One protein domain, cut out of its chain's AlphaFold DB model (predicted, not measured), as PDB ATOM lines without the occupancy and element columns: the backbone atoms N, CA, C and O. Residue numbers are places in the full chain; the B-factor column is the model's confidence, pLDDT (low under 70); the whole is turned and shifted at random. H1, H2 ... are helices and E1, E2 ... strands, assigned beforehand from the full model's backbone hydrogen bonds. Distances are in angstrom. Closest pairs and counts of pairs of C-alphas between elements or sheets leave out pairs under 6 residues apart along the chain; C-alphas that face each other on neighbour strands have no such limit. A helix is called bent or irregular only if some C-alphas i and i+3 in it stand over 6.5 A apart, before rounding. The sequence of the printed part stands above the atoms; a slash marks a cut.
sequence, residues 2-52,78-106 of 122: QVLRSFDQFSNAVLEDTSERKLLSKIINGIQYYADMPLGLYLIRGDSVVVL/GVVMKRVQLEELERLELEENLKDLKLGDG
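This is residues 2 to 52 and 78 to 106 of the 122 residues of the protein "Hypothetical protein" of Proboscia inermis (UniProt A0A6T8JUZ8). A long, bent hairpin of E2 and E3 runs through a curled, strongly twisted sheet, with E1 beside E2 at one end and E4 beside E3 at the other, and the whole is loose. Helix H1 packs by its first half over the E3 end, and residues 98 to 106, of which 98 to 102 belong to H1, stick out from the body. The printed part has 80 residues, with four named strands and then one named helix along the chain; the mixed sheet has the order E1, E2, E3, E4, and the class is mixed, helices and strands. The radius of gyration of the C-alphas is 16.8 A and the spans are 50 by 24 by 23 A.

E1 is residues 3 to 7, beginning at C-alpha 3 (162.437, 191.184, 183.414). E2, residues 13 to 23, is 22.9 A long and bends by 94 degrees at residue 16. E3, residues 31 to 44, is 30.2 A long and bends by 101 degrees at residue 41. E4 is residues 80 to 83. H1, residues 86 to 102, is 24.5 A long and ends at C-alpha 102 (183.634, 193.424, 221.402).

E1, E2 and E3 form a meander, each strand the antiparallel neighbour of the one before. In the hairpin E1 and E2, N 5 and O 14 are 2.8 A apart; in the hairpin E2 and E3, N 20 and O 37 are 2.8 A apart. E4 is parallel to E3, with N 32 and O 80 at 2.8 A. H1 is on the sheet, over E3, at a height of 11.5 A; their closest C-alphas, of Ala 35 and Leu 86, are 5.3 A apart. On the local plane H1 runs slantwise to E3 at 50 degrees. In H1 every O i to N i+4 pair is within hydrogen-bond range. E1 and E4 are apart.

The C-alphas farthest apart, of Gln 9 and Gly 104, are 50.7 A apart. Residues 53 to 77 are not printed, and C-alphas 52 and 78 are 23.3 A apart across this cut. Of the links that are printed whole, none is long. The pLDDT is under 70 at residue 78 and residues 103 to 106.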
ATOM      1  N   GLN A   2     166.247 189.994 186.224       90.06
ATOM      2  CA  GLN A   2     164.803 190.229 186.286       90.06
ATOM      3  C   GLN A   2     164.298 190.852 184.983       90.06
ATOM      4  O   GLN A   2     165.018 191.638 184.370       90.06
ATOM      5  N   VAL A   3     163.055 190.561 184.592       93.94
ATOM      6  CA  VAL A   3     162.437 191.184 183.414       93.94
ATOM      7  C   VAL A   3     161.094 191.814 183.754       93.94
ATOM      8  O   VAL A   3     160.192 191.151 184.265       93.94
ATOM      9  N   LEU A   4     160.935 193.100 183.425       95.31
ATOM     10  CA  LEU A   4     159.663 193.812 183.540       95.31
ATOM     11  C   LEU A   4     158.697 193.338 182.445       95.31
ATOM     12  O   LEU A   4     158.962 193.508 181.257       95.31
ATOM     13  N   ARG A   5     157.569 192.738 182.839       96.44
ATOM     14  CA  ARG A   5     156.558 192.201 181.908       96.44
ATOM     15  C   ARG A   5     155.421 193.159 181.625       96.44
ATOM     16  O   ARG A   5     154.944 193.234 180.497       96.44
ATOM     17  N   SER A   6     154.979 193.885 182.641       97.06
ATOM     18  CA  SER A   6     153.930 194.888 182.500       97.06
ATOM     19  C   SER A   6     153.997 195.883 183.640       97.06
ATOM     20  O   SER A   6     154.387 195.524 184.752       97.06
ATOM     21  N   PHE A   7     153.530 197.094 183.372       97.38
ATOM     22  CA  PHE A   7     153.276 198.106 184.384       97.38
ATOM     23  C   PHE A   7     151.970 198.845 184.074       97.38
ATOM     24  O   PHE A   7     151.470 198.777 182.948       97.38
ATOM     25  N   ASP A   8     151.413 199.537 185.064       97.25
ATOM     26  CA  ASP A   8     150.248 200.408 184.890       97.25
ATOM     27  C   ASP A   8     150.543 201.877 185.255       97.25
ATOM     28  O   ASP A   8     151.633 202.226 185.706       97.25
ATOM     29  N   GLN A   9     149.556 202.761 185.062       97.12
ATOM     30  CA  GLN A   9     149.679 204.192 185.386       97.12
ATOM     31  C   GLN A   9     149.871 204.481 186.886       97.12
ATOM     32  O   GLN A   9     150.213 205.599 187.259       97.12
ATOM     33  N   PHE A  10     149.602 203.497 187.745       96.06
ATOM     34  CA  PHE A  10     149.786 203.592 189.187       96.06
ATOM     35  C   PHE A  10     151.140 203.026 189.620       96.06
ATOM     36  O   PHE A  10     151.383 202.942 190.817       96.06
ATOM     37  N   SER A  11     152.014 202.671 188.669       95.94
ATOM     38  CA  SER A  11     153.318 202.033 188.886       95.94
ATOM     39  C   SER A  11     153.247 200.636 189.504       95.94
ATOM     40  O   SER A  11     154.250 200.140 190.017       95.94
ATOM     41  N   ASN A  12     152.091 199.965 189.452       97.06
ATOM     42  CA  ASN A  12     152.065 198.536 189.751       97.06
ATOM     43  C   ASN A  12     152.836 197.804 188.653       97.06
ATOM     44  O   ASN A  12     152.636 198.097 187.474       97.06
ATOM     45  N   ALA A  13     153.693 196.856 189.026       97.00
ATOM     46  CA  ALA A  13     154.591 196.182 188.095       97.00
ATOM     47  C   ALA A  13     154.580 194.663 188.279       97.00
ATOM     48  O   ALA A  13     154.496 194.156 189.397       97.00
ATOM     49  N   VAL A  14     154.699 193.942 187.166       97.81
ATOM     50  CA  VAL A  14     154.900 192.489 187.136       97.81
ATOM     51  C   VAL A  14     156.318 192.219 186.660       97.81
ATOM     52  O   VAL A  14     156.677 192.592 185.540       97.81
ATOM     53  N   LEU A  15     157.105 191.562 187.505       97.19
ATOM     54  CA  LEU A  15     158.468 191.138 187.214       97.19
ATOM     55  C   LEU A  15     158.524 189.612 187.083       97.19
ATOM     56  O   LEU A  15     157.944 188.893 187.896       97.19
ATOM     57  N   GLU A  16     159.219 189.117 186.066       97.06
ATOM     58  CA  GLU A  16     159.562 187.699 185.902       97.06
ATOM     59  C   GLU A  16     161.053 187.479 186.190       97.06
ATOM     60  O   GLU A  16     161.849 188.412 186.070       97.06
ATOM     61  N   ASP A  17     161.421 186.259 186.597       96.06
ATOM     62  CA  ASP A  17     162.787 185.884 186.995       96.06
ATOM     63  C   ASP A  17     163.393 186.843 188.034       96.06
ATOM     64  O   ASP A  17     164.589 187.146 188.048       96.06
ATOM     65  N   THR A  18     162.523 187.335 188.919       96.00
ATOM     66  CA  THR A  18     162.853 188.331 189.935       96.00
ATOM     67  C   THR A  18     163.746 187.717 190.997       96.00
ATOM     68  O   THR A  18     163.513 186.590 191.445       96.00
ATOM     69  N   SER A  19     164.728 188.488 191.454       95.12
ATOM     70  CA  SER A  19     165.538 188.171 192.624       95.12
ATOM     71  C   SER A  19     165.625 189.375 193.550       95.12
ATOM     72  O   SER A  19     165.824 190.494 193.084       95.12
ATOM     73  N   GLU A  20     165.534 189.146 194.854       94.88
ATOM     74  CA  GLU A  20     165.846 190.154 195.863       94.88
ATOM     75  C   GLU A  20     167.346 190.137 196.165       94.88
ATOM     76  O   GLU A  20     167.910 189.075 196.426       94.88
ATOM     77  N   ARG A  21     167.998 191.305 196.160       94.00
ATOM     78  CA  ARG A  21     169.416 191.438 196.516       94.00
ATOM     79  C   ARG A  21     169.565 191.955 197.941       94.00
ATOM     80  O   ARG A  21     169.291 193.123 198.207       94.00
ATOM     81  N   LYS A  22     170.085 191.118 198.838       93.81
ATOM     82  CA  LYS A  22     170.480 191.528 200.191       93.81
ATOM     83  C   LYS A  22     171.931 192.006 200.174       93.81
ATOM     84  O   LYS A  22     172.827 191.263 199.776       93.81
ATOM     85  N   LEU A  23     172.164 193.240 200.610       93.50
ATOM     86  CA  LEU A  23     173.496 193.822 200.783       93.50
ATOM     87  C   LEU A  23     173.967 193.621 202.226       93.50
ATOM     88  O   LEU A  23     173.187 193.785 203.162       93.50
ATOM     89  N   LEU A  24     175.248 193.307 202.419       92.31
ATOM     90  CA  LEU A  24     175.860 193.389 203.741       92.31
ATOM     91  C   LEU A  24     175.884 194.856 204.189       92.31
ATOM     92  O   LEU A  24     176.327 195.715 203.434       92.31
ATOM     93  N   SER A  25     175.480 195.142 205.425       88.25
ATOM     94  CA  SER A  25     175.428 196.521 205.942       88.25
ATOM     95  C   SER A  25     176.793 197.225 206.027       88.25
ATOM     96  O   SER A  25     176.844 198.424 206.308       88.25
ATOM     97  N   LYS A  26     177.901 196.502 205.851       88.12
ATOM     98  CA  LYS A  26     179.258 197.035 205.944       88.12
ATOM     99  C   LYS A  26     180.117 196.587 204.780       88.12
ATOM    100  O   LYS A  26     180.087 195.426 204.370       88.12
ATOM    101  N   ILE A  27     180.976 197.498 204.341       87.44
ATOM    102  CA  ILE A  27     182.047 197.199 203.395       87.44
ATOM    103  C   ILE A  27     183.241 196.635 204.169       87.44
ATOM    104  O   ILE A  27     183.831 197.321 205.009       87.44
ATOM    105  N   ILE A  28     183.636 195.401 203.856       85.81
ATOM    106  CA  ILE A  28     184.774 194.721 204.487       85.81
ATOM    107  C   ILE A  28     185.951 194.754 203.516       85.81
ATOM    108  O   ILE A  28     185.871 194.213 202.416       85.81
ATOM    109  N   ASN A  29     187.067 195.367 203.920       84.81
ATOM    110  CA  ASN A  29     188.301 195.432 203.123       84.81
ATOM    111  C   ASN A  29     188.095 195.990 201.696       84.81
ATOM    112  O   ASN A  29     188.735 195.537 200.751       84.81
ATOM    113  N   GLY A  30     187.188 196.960 201.529       83.81
ATOM    114  CA  GLY A  30     186.848 197.538 200.219       83.81
ATOM    115  C   GLY A  30     185.896 196.688 199.364       83.81
ATOM    116  O   GLY A  30     185.651 197.036 198.211       83.81
ATOM    117  N   ILE A  31     185.353 195.602 199.923       88.00
ATOM    118  CA  ILE A  31     184.418 194.692 199.259       88.00
ATOM    119  C   ILE A  31     183.022 194.849 199.871       88.00
ATOM    120  O   ILE A  31     182.846 194.719 201.085       88.00
ATOM    121  N   GLN A  32     182.025 195.088 199.022       90.94
ATOM    122  CA  GLN A  32     180.608 195.055 199.367       90.94
ATOM    123  C   GLN A  32     180.049 193.669 199.038       90.94
ATOM    124  O   GLN A  32     179.928 193.281 197.873       90.94
ATOM    125  N   TYR A  33     179.716 192.910 200.079       93.69
ATOM    126  CA  TYR A  33     179.132 191.580 199.936       93.69
ATOM    127  C   TYR A  33     177.628 191.666 199.671       93.69
ATOM    128  O   TYR A  33     176.944 192.540 200.213       93.69
ATOM    129  N   TYR A  34     177.115 190.759 198.844       94.81
ATOM    130  CA  TYR A  34     175.687 190.648 198.564       94.81
ATOM    131  C   TYR A  34     175.260 189.206 198.274       94.81
ATOM    132  O   TYR A  34     176.078 188.385 197.853       94.81
ATOM    133  N   ALA A  35     173.976 188.912 198.468       96.50
ATOM    134  CA  ALA A  35     173.349 187.645 198.098       96.50
ATOM    135  C   ALA A  35     172.045 187.910 197.336       96.50
ATOM    136  O   ALA A  35     171.315 188.842 197.671       96.50
ATOM    137  N   ASP A  36     171.761 187.080 196.332       95.38
ATOM    138  CA  ASP A  36     170.544 187.161 195.522       95.38
ATOM    139  C   ASP A  36     169.599 186.009 195.903       95.38
ATOM    140  O   ASP A  36     169.989 184.840 195.861       95.38
ATOM    141  N   MET A  37     168.357 186.330 196.260       95.06
ATOM    142  CA  MET A  37     167.309 185.372 196.621       95.06
ATOM    143  C   MET A  37     166.267 185.296 195.498       95.06
ATOM    144  O   MET A  37     165.662 186.319 195.175       95.06
ATOM    145  N   PRO A  38     166.030 184.127 194.878       95.75
ATOM    146  CA  PRO A  38     165.067 184.012 193.786       95.75
ATOM    147  C   PRO A  38     163.623 184.138 194.293       95.75
ATOM    148  O   PRO A  38     163.215 183.432 195.212       95.75
ATOM    149  N   LEU A  39     162.840 185.005 193.647       95.50
ATOM    150  CA  LEU A  39     161.409 185.219 193.903       95.50
ATOM    151  C   LEU A  39     160.524 184.687 192.762       95.50
ATOM    152  O   LEU A  39     159.375 184.317 192.992       95.50
ATOM    153  N   GLY A  40     161.046 184.633 191.530       95.38
ATOM    154  CA  GLY A  40     160.294 184.198 190.350       95.38
ATOM    155  C   GLY A  40     159.354 185.290 189.833       95.38
ATOM    156  O   GLY A  40     159.803 186.391 189.507       95.38
ATOM    157  N   LEU A  41     158.056 184.986 189.733       96.69
ATOM    158  CA  LEU A  41     157.037 185.951 189.313       96.69
ATOM    159  C   LEU A  41     156.625 186.832 190.499       96.69
ATOM    160  O   LEU A  41     156.049 186.337 191.469       96.69
ATOM    161  N   TYR A  42     156.889 188.132 190.407       97.25
ATOM    162  CA  TYR A  42     156.704 189.076 191.506       97.25
ATOM    163  C   TYR A  42     155.800 190.247 191.101       97.25
ATOM    164  O   TYR A  42     156.026 190.892 190.077       97.25
ATOM    165  N   LEU A  43     154.765 190.517 191.906       96.94
ATOM    166  CA  LEU A  43     153.841 191.639 191.720       96.94
ATOM    167  C   LEU A  43     154.178 192.745 192.721       96.94
ATOM    168  O   LEU A  43     154.045 192.556 193.930       96.94
ATOM    169  N   ILE A  44     154.565 193.906 192.209       96.75
ATOM    170  CA  ILE A  44     154.895 195.086 193.006       96.75
ATOM    171  C   ILE A  44     153.721 196.055 192.958       96.75
ATOM    172  O   ILE A  44     153.201 196.367 191.884       96.75
ATOM    173  N   ARG A  45     153.318 196.554 194.127       97.25
ATOM    174  CA  ARG A  45     152.338 197.631 194.251       97.25
ATOM    175  C   ARG A  45     153.043 198.978 194.093       97.25
ATOM    176  O   ARG A  45     154.073 199.210 194.721       97.25
ATOM    177  N   GLY A  46     152.494 199.867 193.277       96.31
ATOM    178  CA  GLY A  46     153.207 201.067 192.846       96.31
ATOM    179  C   GLY A  46     153.446 202.129 193.915       96.31
ATOM    180  O   GLY A  46     154.369 202.917 193.775       96.31
ATOM    181  N   ASP A  47     152.702 202.120 195.023       96.31
ATOM    182  CA  ASP A  47     152.990 202.991 196.174       96.31
ATOM    183  C   ASP A  47     154.205 202.539 196.998       96.31
ATOM    184  O   ASP A  47     154.719 203.305 197.807       96.31
ATOM    185  N   SER A  48     154.664 201.303 196.789       93.88
ATOM    186  CA  SER A  48     155.870 200.750 197.413       93.88
ATOM    187  C   SER A  48     157.114 200.958 196.542       93.88
ATOM    188  O   SER A  48     158.221 200.615 196.955       93.88
ATOM    189  N   VAL A  49     156.947 201.493 195.328       93.38
ATOM    190  CA  VAL A  49     158.045 201.769 194.404       93.38
ATOM    191  C   VAL A  49     158.681 203.106 194.763       93.38
ATOM    192  O   VAL A  49     158.021 204.141 194.733       93.38
ATOM    193  N   VAL A  50     159.979 203.080 195.062       91.00
ATOM    194  CA  VAL A  50     160.770 204.294 195.320       91.00
ATOM    195  C   VAL A  50     161.505 204.732 194.054       91.00
ATOM    196  O   VAL A  50     161.339 205.859 193.597       91.00
ATOM    197  N   VAL A  51     162.286 203.828 193.455       90.81
ATOM    198  CA  VAL A  51     163.038 204.054 192.212       90.81
ATOM    199  C   VAL A  51     162.970 202.794 191.353       90.81
ATOM    200  O   VAL A  51     163.031 201.678 191.867       90.81
ATOM    201  N   LEU A  52     162.863 202.983 190.038       90.94
ATOM    202  CA  LEU A  52     163.029 201.944 189.026       90.94
ATOM    203  C   LEU A  52     163.942 202.484 187.926       90.94
ATOM    204  O   LEU A  52     163.809 203.637 187.520       90.94
ATOM    205  N   GLY A  78     187.040 202.506 194.152       65.62
ATOM    206  CA  GLY A  78     185.806 201.831 193.756       65.62
ATOM    207  C   GLY A  78     185.545 200.656 194.694       65.62
ATOM    208  O   GLY A  78     186.453 199.871 194.964       65.62
ATOM    209  N   VAL A  79     184.328 200.569 195.220       79.19
ATOM    210  CA  VAL A  79     183.901 199.441 196.047       79.19
ATOM    211  C   VAL A  79     183.688 198.242 195.129       79.19
ATOM    212  O   VAL A  79     182.967 198.343 194.139       79.19
ATOM    213  N   VAL A  80     184.325 197.114 195.441       86.81
ATOM    214  CA  VAL A  80     184.171 195.884 194.654       86.81
ATOM    215  C   VAL A  80     182.948 195.126 195.160       86.81
ATOM    216  O   VAL A  80     182.864 194.806 196.345       86.81
ATOM    217  N   MET A  81     182.007 194.814 194.274       88.69
ATOM    218  CA  MET A  81     180.828 194.017 194.615       88.69
ATOM    219  C   MET A  81     181.173 192.526 194.561       88.69
ATOM    220  O   MET A  81     181.679 192.043 193.549       88.69
ATOM    221  N   LYS A  82     180.879 191.765 195.622       92.75
ATOM    222  CA  LYS A  82     181.132 190.317 195.671       92.75
ATOM    223  C   LYS A  82     179.879 189.538 196.057       92.75
ATOM    224  O   LYS A  82     179.347 189.703 197.152       92.75
ATOM    225  N   ARG A  83     179.463 188.629 195.171       94.12
ATOM    226  CA  ARG A  83     178.348 187.711 195.418       94.12
ATOM    227  C   ARG A  83     178.767 186.573 196.347       94.12
ATOM    228  O   ARG A  83     179.815 185.958 196.136       94.12
ATOM    229  N   VAL A  84     177.923 186.255 197.320       96.12
ATOM    230  CA  VAL A  84     178.036 185.094 198.217       96.12
ATOM    231  C   VAL A  84     176.682 184.392 198.359       96.12
ATOM    232  O   VAL A  84     175.664 184.900 197.893       96.12
ATOM    233  N   GLN A  85     176.674 183.203 198.966       96.62
ATOM    234  CA  GLN A  85     175.432 182.525 199.347       96.62
ATOM    235  C   GLN A  85     174.762 183.252 200.515       96.62
ATOM    236  O   GLN A  85     175.441 183.932 201.288       96.62
ATOM    237  N   LEU A  86     173.446 183.090 200.661       94.31
ATOM    238  CA  LEU A  86     172.691 183.763 201.718       94.31
ATOM    239  C   LEU A  86     173.204 183.378 203.111       94.31
ATOM    240  O   LEU A  86     173.431 184.259 203.936       94.31
ATOM    241  N   GLU A  87     173.480 182.093 203.348       95.88
ATOM    242  CA  GLU A  87     173.982 181.623 204.644       95.88
ATOM    243  C   GLU A  87     175.357 182.216 204.973       95.88
ATOM    244  O   GLU A  87     175.675 182.461 206.134       95.88
ATOM    245  N   GLU A  88     176.184 182.446 203.954       95.25
ATOM    246  CA  GLU A  88     177.488 183.082 204.125       95.25
ATOM    247  C   GLU A  88     177.343 184.580 204.410       95.25
ATOM    248  O   GLU A  88     178.031 185.114 205.278       95.25
ATOM    249  N   LEU A  89     176.412 185.259 203.735       94.94
ATOM    250  CA  LEU A  89     176.119 186.665 203.999       94.94
ATOM    251  C   LEU A  89     175.647 186.879 205.446       94.94
ATOM    252  O   LEU A  89     176.113 187.801 206.113       94.94
ATOM    253  N   GLU A  90     174.765 186.010 205.944       93.88
ATOM    254  CA  GLU A  90     174.270 186.050 207.326       93.88
ATOM    255  C   GLU A  90     175.376 185.787 208.354       93.88
ATOM    256  O   GLU A  90     175.422 186.436 209.404       93.88
ATOM    257  N   ARG A  91     176.301 184.865 208.056       94.62
ATOM    258  CA  ARG A  91     177.484 184.622 208.898       94.62
ATOM    259  C   ARG A  91     178.360 185.865 208.991       94.62
ATOM    260  O   ARG A  91     178.716 186.259 210.100       94.62
ATOM    261  N   LEU A  92     178.658 186.492 207.853       92.88
ATOM    262  CA  LEU A  92     179.447 187.725 207.804       92.88
ATOM    263  C   LEU A  92     178.770 188.855 208.587       92.88
ATOM    264  O   LEU A  92     179.426 189.542 209.364       92.88
ATOM    265  N   GLU A  93     177.456 189.017 208.434       91.12
ATOM    266  CA  GLU A  93     176.672 190.015 209.168       91.12
ATOM    267  C   GLU A  93     176.757 189.804 210.687       91.12
ATOM    268  O   GLU A  93     177.025 190.743 211.442       91.12
ATOM    269  N   LEU A  94     176.609 188.561 211.151       91.19
ATOM    270  CA  LEU A  94     176.705 188.226 212.570       91.19
ATOM    271  C   LEU A  94     178.123 188.432 213.124       91.19
ATOM    272  O   LEU A  94     178.280 188.946 214.232       91.19
ATOM    273  N   GLU A  95     179.157 188.058 212.369       90.81
ATOM    274  CA  GLU A  95     180.550 188.283 212.759       90.81
ATOM    275  C   GLU A  95     180.885 189.770 212.886       90.81
ATOM    276  O   GLU A  95     181.529 190.167 213.861       90.81
ATOM    277  N   GLU A  96     180.437 190.595 211.941       87.31
ATOM    278  CA  GLU A  96     180.654 192.041 211.980       87.31
ATOM    279  C   GLU A  96     179.920 192.697 213.152       87.31
ATOM    280  O   GLU A  96     180.516 193.503 213.870       87.31
ATOM    281  N   ASN A  97     178.678 192.294 213.419       85.88
ATOM    282  CA  ASN A  97     177.933 192.776 214.581       85.88
ATOM    283  C   ASN A  97     178.628 192.366 215.890       85.88
ATOM    284  O   ASN A  97     178.781 193.168 216.808       85.88
ATOM    285  N   LEU A  98     179.125 191.127 215.985       87.44
ATOM    286  CA  LEU A  98     179.876 190.667 217.157       87.44
ATOM    287  C   LEU A  98     181.202 191.413 217.354       87.44
ATOM    288  O   LEU A  98     181.619 191.598 218.502       87.44
ATOM    289  N   LYS A  99     181.885 191.809 216.274       84.25
ATOM    290  CA  LYS A  99     183.098 192.634 216.361       84.25
ATOM    291  C   LYS A  99     182.779 193.997 216.962       84.25
ATOM    292  O   LYS A  99     183.506 194.406 217.862       84.25
ATOM    293  N   ASP A 100     181.675 194.628 216.574       80.25
ATOM    294  CA  ASP A 100     181.258 195.913 217.154       80.25
ATOM    295  C   ASP A 100     180.957 195.811 218.648       80.25
ATOM    296  O   ASP A 100     181.363 196.673 219.422       80.25
ATOM    297  N   LEU A 101     180.294 194.734 219.085       79.00
ATOM    298  CA  LEU A 101     180.033 194.528 220.513       79.00
ATOM    299  C   LEU A 101     181.319 194.307 221.328       79.00
ATOM    300  O   LEU A 101     181.356 194.628 222.516       79.00
ATOM    301  N   LYS A 102     182.359 193.718 220.725       78.06
ATOM    302  CA  LYS A 102     183.634 193.424 221.402       78.06
ATOM    303  C   LYS A 102     184.611 194.598 221.356       78.06
ATOM    304  O   LYS A 102     185.363 194.789 222.310       78.06
ATOM    305  N   LEU A 103     184.616 195.366 220.269       64.19
ATOM    306  CA  LEU A 103     185.375 196.603 220.125       64.19
ATOM    307  C   LEU A 103     184.515 197.760 220.644       64.19
ATOM    308  O   LEU A 103     183.938 198.507 219.864       64.19
ATOM    309  N   GLY A 104     184.417 197.898 221.970       53.25
ATOM    310  CA  GLY A 104     183.760 199.050 222.589       53.25
ATOM    311  C   GLY A 104     184.285 200.360 221.993       53.25
ATOM    312  O   GLY A 104     185.464 200.664 222.144       53.25
ATOM    313  N   ASP A 105     183.404 201.059 221.275       51.44
ATOM    314  CA  ASP A 105     183.557 202.383 220.658       51.44
ATOM    315  C   ASP A 105     185.003 202.783 220.303       51.44
ATOM    316  O   ASP A 105     185.647 203.611 220.949       51.44
ATOM    317  N   GLY A 106     185.547 202.136 219.274       44.19
ATOM    318  CA  GLY A 106     186.927 202.322 218.841       44.19
ATOM    319  C   GLY A 106     187.061 202.386 217.328       44.19
ATOM    320  O   GLY A 106     187.726 201.534 216.757       44.19
TER     321      GLY A 106